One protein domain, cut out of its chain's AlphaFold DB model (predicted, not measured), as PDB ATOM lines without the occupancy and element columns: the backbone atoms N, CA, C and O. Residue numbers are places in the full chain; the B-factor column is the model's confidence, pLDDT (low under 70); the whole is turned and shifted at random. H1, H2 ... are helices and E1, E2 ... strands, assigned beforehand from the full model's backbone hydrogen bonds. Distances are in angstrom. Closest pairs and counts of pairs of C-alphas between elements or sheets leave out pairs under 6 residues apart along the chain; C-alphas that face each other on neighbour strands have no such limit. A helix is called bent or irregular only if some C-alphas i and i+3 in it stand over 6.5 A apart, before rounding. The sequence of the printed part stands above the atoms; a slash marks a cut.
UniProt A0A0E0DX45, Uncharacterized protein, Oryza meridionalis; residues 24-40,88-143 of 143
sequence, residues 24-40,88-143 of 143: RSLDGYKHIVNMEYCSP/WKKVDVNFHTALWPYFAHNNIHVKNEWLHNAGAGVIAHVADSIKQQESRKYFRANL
ATOM      1  N   ARG A  24     233.369 236.843 193.255       87.44
ATOM      2  CA  ARG A  24     232.153 236.878 194.070       87.44
ATOM      3  C   ARG A  24     231.455 235.521 194.038       87.44
ATOM      4  O   ARG A  24     231.115 235.043 192.962       87.44
ATOM      5  N   SER A  25     231.186 234.960 195.213       89.19
ATOM      6  CA  SER A  25     230.371 233.751 195.366       89.19
ATOM      7  C   SER A  25     228.885 234.021 195.082       89.19
ATOM      8  O   SER A  25     228.364 235.081 195.442       89.19
ATOM      9  N   LEU A  26     228.201 233.050 194.480       87.25
ATOM     10  CA  LEU A  26     226.764 233.040 194.201       87.25
ATOM     11  C   LEU A  26     226.054 231.916 194.963       87.25
ATOM     12  O   LEU A  26     226.670 230.938 195.384       87.25
ATOM     13  N   ASP A  27     224.743 232.083 195.137       81.19
ATOM     14  CA  ASP A  27     223.805 231.077 195.653       81.19
ATOM     15  C   ASP A  27     224.191 230.448 197.005       81.19
ATOM     16  O   ASP A  27     223.771 229.344 197.334       81.19
ATOM     17  N   GLY A  28     225.005 231.145 197.807       87.31
ATOM     18  CA  GLY A  28     225.484 230.653 199.103       87.31
ATOM     19  C   GLY A  28     226.610 229.615 199.021       87.31
ATOM     20  O   GLY A  28     227.145 229.223 200.058       87.31
ATOM     21  N   TYR A  29     227.041 229.212 197.821       91.81
ATOM     22  CA  TYR A  29     228.148 228.274 197.636       91.81
ATOM     23  C   TYR A  29     229.449 229.029 197.365       91.81
ATOM     24  O   TYR A  29     229.615 229.694 196.344       91.81
ATOM     25  N   LYS A  30     230.421 228.871 198.267       91.38
ATOM     26  CA  LYS A  30     231.682 229.637 198.294       91.38
ATOM     27  C   LYS A  30     232.430 229.709 196.954       91.38
ATOM     28  O   LYS A  30     233.019 230.744 196.646       91.38
ATOM     29  N   HIS A  31     232.426 228.636 196.166       92.12
ATOM     30  CA  HIS A  31     233.231 228.530 194.944       92.12
ATOM     31  C   HIS A  31     232.436 228.667 193.643       92.12
ATOM     32  O   HIS A  31     233.038 228.630 192.573       92.12
ATOM     33  N   ILE A  32     231.115 228.837 193.713       92.94
ATOM     34  CA  ILE A  32     230.268 229.076 192.541       92.94
ATOM     35  C   ILE A  32     230.265 230.575 192.276       92.94
ATOM     36  O   ILE A  32     229.932 231.335 193.177       92.94
ATOM     37  N   VAL A  33     230.664 231.013 191.082       92.75
ATOM     38  CA  VAL A  33     230.866 232.451 190.803       92.75
ATOM     39  C   VAL A  33     230.026 233.001 189.662       92.75
ATOM     40  O   VAL A  33     229.849 234.214 189.566       92.75
ATOM     41  N   ASN A  34     229.500 232.129 188.806       90.75
ATOM     42  CA  ASN A  34     228.520 232.487 187.790       90.75
ATOM     43  C   ASN A  34     227.637 231.281 187.456       90.75
ATOM     44  O   ASN A  34     228.074 230.129 187.528       90.75
ATOM     45  N   MET A  35     226.393 231.567 187.090       89.88
ATOM     46  CA  MET A  35     225.419 230.581 186.663       89.88
ATOM     47  C   MET A  35     224.596 231.157 185.522       89.88
ATOM     48  O   MET A  35     223.996 232.219 185.651       89.88
ATOM     49  N   GLU A  36     224.531 230.422 184.422       90.50
ATOM     50  CA  GLU A  36     223.830 230.853 183.220       90.50
ATOM     51  C   GLU A  36     223.097 229.666 182.599       90.50
ATOM     52  O   GLU A  36     223.610 228.548 182.572       90.50
ATOM     53  N   TYR A  37     221.878 229.889 182.110       91.19
ATOM     54  CA  TYR A  37     221.196 228.902 181.279       91.19
ATOM     55  C   TYR A  37     221.501 229.188 179.809       91.19
ATOM     56  O   TYR A  37     221.069 230.204 179.268       91.19
ATOM     57  N   CYS A  38     222.231 228.281 179.168       89.31
ATOM     58  CA  CYS A  38     222.538 228.331 177.750       89.31
ATOM     59  C   CYS A  38     221.415 227.633 176.979       89.31
ATOM     60  O   CYS A  38     221.258 226.411 177.054       89.31
ATOM     61  N   SER A  39     220.616 228.417 176.257       91.38
ATOM     62  CA  SER A  39     219.539 227.900 175.411       91.38
ATOM     63  C   SER A  39     220.084 227.010 174.287       91.38
ATOM     64  O   SER A  39     221.168 227.288 173.772       91.38
ATOM     65  N   PRO A  40     219.338 225.965 173.883       91.69
ATOM     66  CA  PRO A  40     219.719 225.151 172.740       91.69
ATOM     67  C   PRO A  40     219.755 226.005 171.475       91.69
ATOM     68  O   PRO A  40     218.858 226.818 171.238       91.69
ATOM     69  N   TRP A  88     221.685 223.735 178.264       88.81
ATOM     70  CA  TRP A  88     222.512 223.331 179.395       88.81
ATOM     71  C   TRP A  88     222.710 224.481 180.371       88.81
ATOM     72  O   TRP A  88     222.653 225.657 180.023       88.81
ATOM     73  N   LYS A  89     222.920 224.131 181.638       88.81
ATOM     74  CA  LYS A  89     223.197 225.096 182.698       88.81
ATOM     75  C   LYS A  89     224.707 225.197 182.871       88.81
ATOM     76  O   LYS A  89     225.344 224.241 183.312       88.81
ATOM     77  N   LYS A  90     225.272 226.347 182.526       88.75
ATOM     78  CA  LYS A  90     226.676 226.670 182.748       88.75
ATOM     79  C   LYS A  90     226.868 227.090 184.201       88.75
ATOM     80  O   LYS A  90     226.147 227.945 184.710       88.75
ATOM     81  N   VAL A  91     227.843 226.471 184.860       89.62
ATOM     82  CA  VAL A  91     228.231 226.772 186.239       89.62
ATOM     83  C   VAL A  91     229.724 227.056 186.240       89.62
ATOM     84  O   VAL A  91     230.528 226.152 186.008       89.62
ATOM     85  N   ASP A  92     230.095 228.309 186.486       89.62
ATOM     86  CA  ASP A  92     231.497 228.702 186.570       89.62
ATOM     87  C   ASP A  92     231.975 228.607 188.021       89.62
ATOM     88  O   ASP A  92     231.325 229.093 188.956       89.62
ATOM     89  N   VAL A  93     233.136 227.978 188.199       89.94
ATOM     90  CA  VAL A  93     233.728 227.675 189.506       89.94
ATOM     91  C   VAL A  93     235.064 228.389 189.645       89.94
ATOM     92  O   VAL A  93     235.892 228.342 188.736       89.94
ATOM     93  N   ASN A  94     235.306 229.005 190.802       90.12
ATOM     94  CA  ASN A  94     236.581 229.639 191.115       90.12
ATOM     95  C   ASN A  94     237.075 229.270 192.525       90.12
ATOM     96  O   ASN A  94     236.504 229.665 193.546       90.12
ATOM     97  N   PHE A  95     238.205 228.565 192.581       89.38
ATOM     98  CA  PHE A  95     238.865 228.145 193.818       89.38
ATOM     99  C   PHE A  95     239.846 229.186 194.384       89.38
ATOM    100  O   PHE A  95     240.719 228.823 195.164       89.38
ATOM    101  N   HIS A  96     239.712 230.472 194.043       83.88
ATOM    102  CA  HIS A  96     240.589 231.557 194.521       83.88
ATOM    103  C   HIS A  96     240.767 231.633 196.052       83.88
ATOM    104  O   HIS A  96     241.769 232.157 196.521       83.88
ATOM    105  N   THR A  97     239.822 231.102 196.835       81.88
ATOM    106  CA  THR A  97     239.880 231.030 198.310       81.88
ATOM    107  C   THR A  97     240.272 229.652 198.861       81.88
ATOM    108  O   THR A  97     240.211 229.446 200.075       81.88
ATOM    109  N   ALA A  98     240.612 228.685 198.005       82.81
ATOM    110  CA  ALA A  98     241.120 227.381 198.425       82.81
ATOM    111  C   ALA A  98     242.606 227.473 198.797       82.81
ATOM    112  O   ALA A  98     243.324 228.329 198.288       82.81
ATOM    113  N   LEU A  99     243.082 226.552 199.643       76.56
ATOM    114  CA  LEU A  99     244.496 226.492 200.043       76.56
ATOM    115  C   LEU A  99     245.435 226.303 198.844       76.56
ATOM    116  O   LEU A  99     246.538 226.837 198.829       76.56
ATOM    117  N   TRP A 100     244.970 225.579 197.825       75.88
ATOM    118  CA  TRP A 100     245.712 225.350 196.590       75.88
ATOM    119  C   TRP A 100     244.807 225.591 195.371       75.88
ATOM    120  O   TRP A 100     244.259 224.639 194.803       75.88
ATOM    121  N   PRO A 101     244.624 226.858 194.953       68.12
ATOM    122  CA  PRO A 101     243.692 227.231 193.885       68.12
ATOM    123  C   PRO A 101     243.991 226.558 192.537       68.12
ATOM    124  O   PRO A 101     243.076 226.260 191.772       68.12
ATOM    125  N   TYR A 102     245.267 226.266 192.265       73.31
ATOM    126  CA  TYR A 102     245.725 225.661 191.010       73.31
ATOM    127  C   TYR A 102     245.375 224.170 190.871       73.31
ATOM    128  O   TYR A 102     245.404 223.633 189.767       73.31
ATOM    129  N   PHE A 103     244.963 223.497 191.953       77.06
ATOM    130  CA  PHE A 103     244.503 222.103 191.914       77.06
ATOM    131  C   PHE A 103     242.990 221.981 191.691       77.06
ATOM    132  O   PHE A 103     242.346 221.086 192.237       77.06
ATOM    133  N   ALA A 104     242.409 222.851 190.861       77.69
ATOM    134  CA  ALA A 104     240.978 222.855 190.555       77.69
ATOM    135  C   ALA A 104     240.441 221.466 190.158       77.69
ATOM    136  O   ALA A 104     239.400 221.044 190.654       77.69
ATOM    137  N   HIS A 105     241.189 220.714 189.342       76.56
ATOM    138  CA  HIS A 105     240.815 219.351 188.950       76.56
ATOM    139  C   HIS A 105     240.761 218.372 190.132       76.56
ATOM    140  O   HIS A 105     239.867 217.530 190.188       76.56
ATOM    141  N   ASN A 106     241.680 218.476 191.096       79.56
ATOM    142  CA  ASN A 106     241.649 217.615 192.279       79.56
ATOM    143  C   ASN A 106     240.557 218.040 193.261       79.56
ATOM    144  O   ASN A 106     239.918 217.163 193.838       79.56
ATOM    145  N   ASN A 107     240.322 219.352 193.402       83.06
ATOM    146  CA  ASN A 107     239.202 219.897 194.166       83.06
ATOM    147  C   ASN A 107     237.881 219.335 193.635       83.06
ATOM    148  O   ASN A 107     237.158 218.708 194.395       83.06
ATOM    149  N   ILE A 108     237.606 219.457 192.330       83.94
ATOM    150  CA  ILE A 108     236.371 218.939 191.710       83.94
ATOM    151  C   ILE A 108     236.214 217.428 191.912       83.94
ATOM    152  O   ILE A 108     235.115 216.964 192.195       83.94
ATOM    153  N   HIS A 109     237.295 216.655 191.789       81.56
ATOM    154  CA  HIS A 109     237.250 215.209 192.022       81.56
ATOM    155  C   HIS A 109     237.139 214.815 193.502       81.56
ATOM    156  O   HIS A 109     236.903 213.646 193.784       81.56
ATOM    157  N   VAL A 110     237.369 215.743 194.437       78.44
ATOM    158  CA  VAL A 110     237.394 215.490 195.888       78.44
ATOM    159  C   VAL A 110     238.312 214.305 196.251       78.44
ATOM    160  O   VAL A 110     238.011 213.487 197.109       78.44
ATOM    161  N   LYS A 111     239.478 214.182 195.592       75.12
ATOM    162  CA  LYS A 111     240.352 212.988 195.714       75.12
ATOM    163  C   LYS A 111     240.872 212.706 197.129       75.12
ATOM    164  O   LYS A 111     241.253 211.584 197.430       75.12
ATOM    165  N   ASN A 112     240.991 213.744 197.947       78.19
ATOM    166  CA  ASN A 112     241.429 213.657 199.336       78.19
ATOM    167  C   ASN A 112     240.649 214.723 200.093       78.19
ATOM    168  O   ASN A 112     240.890 215.907 199.873       78.19
ATOM    169  N   GLU A 113     239.717 214.317 200.945       73.62
ATOM    170  CA  GLU A 113     238.815 215.234 201.644       73.62
ATOM    171  C   GLU A 113     239.561 216.296 202.454       73.62
ATOM    172  O   GLU A 113     239.134 217.442 202.494       73.62
ATOM    173  N   TRP A 114     240.721 215.970 203.025       74.06
ATOM    174  CA  TRP A 114     241.491 216.932 203.811       74.06
ATOM    175  C   TRP A 114     242.083 218.070 202.959       74.06
ATOM    176  O   TRP A 114     242.133 219.214 203.404       74.06
ATOM    177  N   LEU A 115     242.492 217.780 201.718       71.81
ATOM    178  CA  LEU A 115     243.159 218.744 200.824       71.81
ATOM    179  C   LEU A 115     242.240 219.339 199.753       71.81
ATOM    180  O   LEU A 115     242.508 220.425 199.243       71.81
ATOM    181  N   HIS A 116     241.185 218.617 199.389       78.69
ATOM    182  CA  HIS A 116     240.350 218.881 198.222       78.69
ATOM    183  C   HIS A 116     238.879 219.139 198.593       78.69
ATOM    184  O   HIS A 116     238.012 219.118 197.716       78.69
ATOM    185  N   ASN A 117     238.580 219.423 199.871       82.88
ATOM    186  CA  ASN A 117     237.214 219.729 200.328       82.88
ATOM    187  C   ASN A 117     236.579 220.936 199.626       82.88
ATOM    188  O   ASN A 117     235.356 221.051 199.616       82.88
ATOM    189  N   ALA A 118     237.372 221.818 199.009       83.50
ATOM    190  CA  ALA A 118     236.860 222.983 198.299       83.50
ATOM    191  C   ALA A 118     235.872 222.584 197.188       83.50
ATOM    192  O   ALA A 118     234.924 223.318 196.911       83.50
ATOM    193  N   GLY A 119     236.037 221.402 196.578       87.00
ATOM    194  CA  GLY A 119     235.079 220.901 195.591       87.00
ATOM    195  C   GLY A 119     233.802 220.304 196.173       87.00
ATOM    196  O   GLY A 119     232.812 220.239 195.451       87.00
ATOM    197  N   ALA A 120     233.751 219.945 197.460       90.19
ATOM    198  CA  ALA A 120     232.542 219.382 198.070       90.19
ATOM    199  C   ALA A 120     231.346 220.343 197.951       90.19
ATOM    200  O   ALA A 120     230.241 219.924 197.614       90.19
ATOM    201  N   GLY A 121     231.583 221.649 198.122       90.31
ATOM    202  CA  GLY A 121     230.555 222.674 197.917       90.31
ATOM    203  C   GLY A 121     230.061 222.764 196.467       90.31
ATOM    204  O   GLY A 121     228.890 223.044 196.237       90.31
ATOM    205  N   VAL A 122     230.922 222.475 195.487       91.12
ATOM    206  CA  VAL A 122     230.543 222.435 194.065       91.12
ATOM    207  C   VAL A 122     229.661 221.219 193.781       91.12
ATOM    208  O   VAL A 122     228.635 221.348 193.118       91.12
ATOM    209  N   ILE A 123     230.017 220.049 194.321       90.69
ATOM    210  CA  ILE A 123     229.213 218.828 194.181       90.69
ATOM    211  C   ILE A 123     227.841 218.995 194.843       90.69
ATOM    212  O   ILE A 123     226.825 218.674 194.226       90.69
ATOM    213  N   ALA A 124     227.796 219.564 196.053       92.38
ATOM    214  CA  ALA A 124     226.546 219.872 196.746       92.38
ATOM    215  C   ALA A 124     225.648 220.794 195.906       92.38
ATOM    216  O   ALA A 124     224.488 220.473 195.668       92.38
ATOM    217  N   HIS A 125     226.211 221.875 195.356       93.50
ATOM    218  CA  HIS A 125     225.489 222.782 194.463       93.50
ATOM    219  C   HIS A 125     224.881 222.069 193.243       93.50
ATOM    220  O   HIS A 125     223.742 222.348 192.856       93.50
ATOM    221  N   VAL A 126     225.632 221.165 192.602       91.62
ATOM    222  CA  VAL A 126     225.135 220.399 191.447       91.62
ATOM    223  C   VAL A 126     223.986 219.483 191.867       91.62
ATOM    224  O   VAL A 126     222.946 219.483 191.209       91.62
ATOM    225  N   ALA A 127     224.132 218.757 192.978       93.25
ATOM    226  CA  ALA A 127     223.079 217.891 193.502       93.25
ATOM    227  C   ALA A 127     221.802 218.680 193.838       93.25
ATOM    228  O   ALA A 127     220.704 218.276 193.455       93.25
ATOM    229  N   ASP A 128     221.939 219.833 194.491       93.88
ATOM    230  CA  ASP A 128     220.807 220.687 194.846       93.88
ATOM    231  C   ASP A 128     220.153 221.306 193.603       93.88
ATOM    232  O   ASP A 128     218.926 221.351 193.510       93.88
ATOM    233  N   SER A 129     220.946 221.692 192.596       91.06
ATOM    234  CA  SER A 129     220.432 222.149 191.296       91.06
ATOM    235  C   SER A 129     219.595 221.077 190.590       91.06
ATOM    236  O   SER A 129     218.535 221.398 190.052       91.06
ATOM    237  N   ILE A 130     220.038 219.813 190.601       90.94
ATOM    238  CA  ILE A 130     219.299 218.691 189.997       90.94
ATOM    239  C   ILE A 130     217.984 218.461 190.748       90.94
ATOM    240  O   ILE A 130     216.922 218.457 190.125       90.94
ATOM    241  N   LYS A 131     218.026 218.379 192.084       92.31
ATOM    242  CA  LYS A 131     216.822 218.210 192.919       92.31
ATOM    243  C   LYS A 131     215.793 219.318 192.687       92.31
ATOM    244  O   LYS A 131     214.603 219.043 192.565       92.31
ATOM    245  N   GLN A 132     216.238 220.574 192.604       88.81
ATOM    246  CA  GLN A 132     215.359 221.713 192.317       88.81
ATOM    247  C   GLN A 132     214.749 221.645 190.912       88.81
ATOM    248  O   GLN A 132     213.604 222.049 190.707       88.81
ATOM    249  N   GLN A 133     215.499 221.154 189.924       86.56
ATOM    250  CA  GLN A 133     214.981 220.977 188.570       86.56
ATOM    251  C   GLN A 133     213.925 219.869 188.517       86.56
ATOM    252  O   GLN A 133     212.895 220.038 187.863       86.56
ATOM    253  N   GLU A 134     214.161 218.753 189.203       87.69
ATOM    254  CA  GLU A 134     213.203 217.654 189.307       87.69
ATOM    255  C   GLU A 134     211.925 218.097 190.020       87.69
ATOM    256  O   GLU A 134     210.839 217.923 189.473       87.69
ATOM    257  N   SER A 135     212.032 218.766 191.173       86.81
ATOM    258  CA  SER A 135     210.860 219.250 191.911       86.81
ATOM    259  C   SER A 135     210.014 220.224 191.087       86.81
ATOM    260  O   SER A 135     208.795 220.072 191.019       86.81
ATOM    261  N   ARG A 136     210.636 221.169 190.367       80.06
ATOM    262  CA  ARG A 136     209.930 222.096 189.461       80.06
ATOM    263  C   ARG A 136     209.165 221.381 188.346       80.06
ATOM    264  O   ARG A 136     208.084 221.840 187.981       80.06
ATOM    265  N   LYS A 137     209.696 220.279 187.802       72.38
ATOM    266  CA  LYS A 137     208.983 219.475 186.794       72.38
ATOM    267  C   LYS A 137     207.712 218.861 187.379       72.38
ATOM    268  O   LYS A 137     206.671 218.945 186.735       72.38
ATOM    269  N   TYR A 138     207.777 218.326 188.599       66.62
ATOM    270  CA  TYR A 138     206.598 217.786 189.282       66.62
ATOM    271  C   TYR A 138     205.557 218.867 189.584       66.62
ATOM    272  O   TYR A 138     204.373 218.644 189.364       66.62
ATOM    273  N   PHE A 139     205.969 220.065 190.010       61.34
ATOM    274  CA  PHE A 139     205.026 221.168 190.222       61.34
ATOM    275  C   PHE A 139     204.329 221.616 188.932       61.34
ATOM    276  O   PHE A 139     203.132 221.875 188.951       61.34
ATOM    277  N   ARG A 140     205.049 221.683 187.803       58.28
ATOM    278  CA  ARG A 140     204.467 222.096 186.515       58.28
ATOM    279  C   ARG A 140     203.550 221.037 185.893       58.28
ATOM    280  O   ARG A 140     202.704 221.398 185.090       58.28
ATOM    281  N   ALA A 141     203.730 219.759 186.225       57.88
ATOM    282  CA  ALA A 141     202.880 218.669 185.742       57.88
ATOM    283  C   ALA A 141     201.579 218.490 186.552       57.88
ATOM    284  O   ALA A 141     200.681 217.792 186.096       57.88
ATOM    285  N   ASN A 142     201.491 219.101 187.741       53.38
ATOM    286  CA  ASN A 142     200.352 219.001 188.663       53.38
ATOM    287  C   ASN A 142     199.434 220.247 188.650       53.38
ATOM    288  O   ASN A 142     198.584 220.383 189.530       53.38
ATOM    289  N   LEU A 143     199.630 221.158 187.693       48.31
ATOM    290  CA  LEU A 143     198.795 222.331 187.405       48.31
ATOM    291  C   LEU A 143     198.171 222.165 186.018       48.31
ATOM    292  O   LEU A 143     197.002 222.574 185.863       48.31
TER     293      LEU A 143
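AT A GLANCE: This is residues 24 to 40 and 88 to 143 of the 143 residues of an uncharacterized protein of Oryza meridionalis (UniProt A0A0E0DX45). A long helix, H2, runs past a small antiparallel sheet of E1 and E2; short H1 packs on H2's residues 115 to 123, and residues 130 to 143 stick out. The 73 printed residues, with E1, E2, H1 and H2 in that order, are of mixed class and loose, radius of gyration of the C-alphas 14.4 A, spanning 48 by 22 by 22 A.

IN THESE COORDINATES: E1 is residues 32 to 38, from C-alpha 32 at (230.268, 229.076, 192.541); E2 is 88 to 93. H1 is 101 to 109; H2, 113 to 141, is 39.4 A long, ending at (202.880, 218.669, 185.742). Both helices are irregular: C-alphas 102 and 105 are 8.3 A apart, 115 and 118 8.0 A.

HOW THE PARTS SIT: E1 and E2 are antiparallel, with N 36 and O 90 within hydrogen-bond range at 3.0 A. The closest C-alphas of E1 and H2, Ile 32 and Val 122, are 6.8 A apart. H1 touches H2, closest C-alphas Asn 107 and His 116, 4.3 A, at a steep tilt of 55 degrees. O i to N i+4 pairs within range number 3 of 5 in H1, 20 of 25 in H2.

THE WHOLE: Residues 41 to 87 are cut out, leaving C-alphas 40 and 88 7.4 A apart. Residues 101 and 138 to 143 have pLDDT under 70.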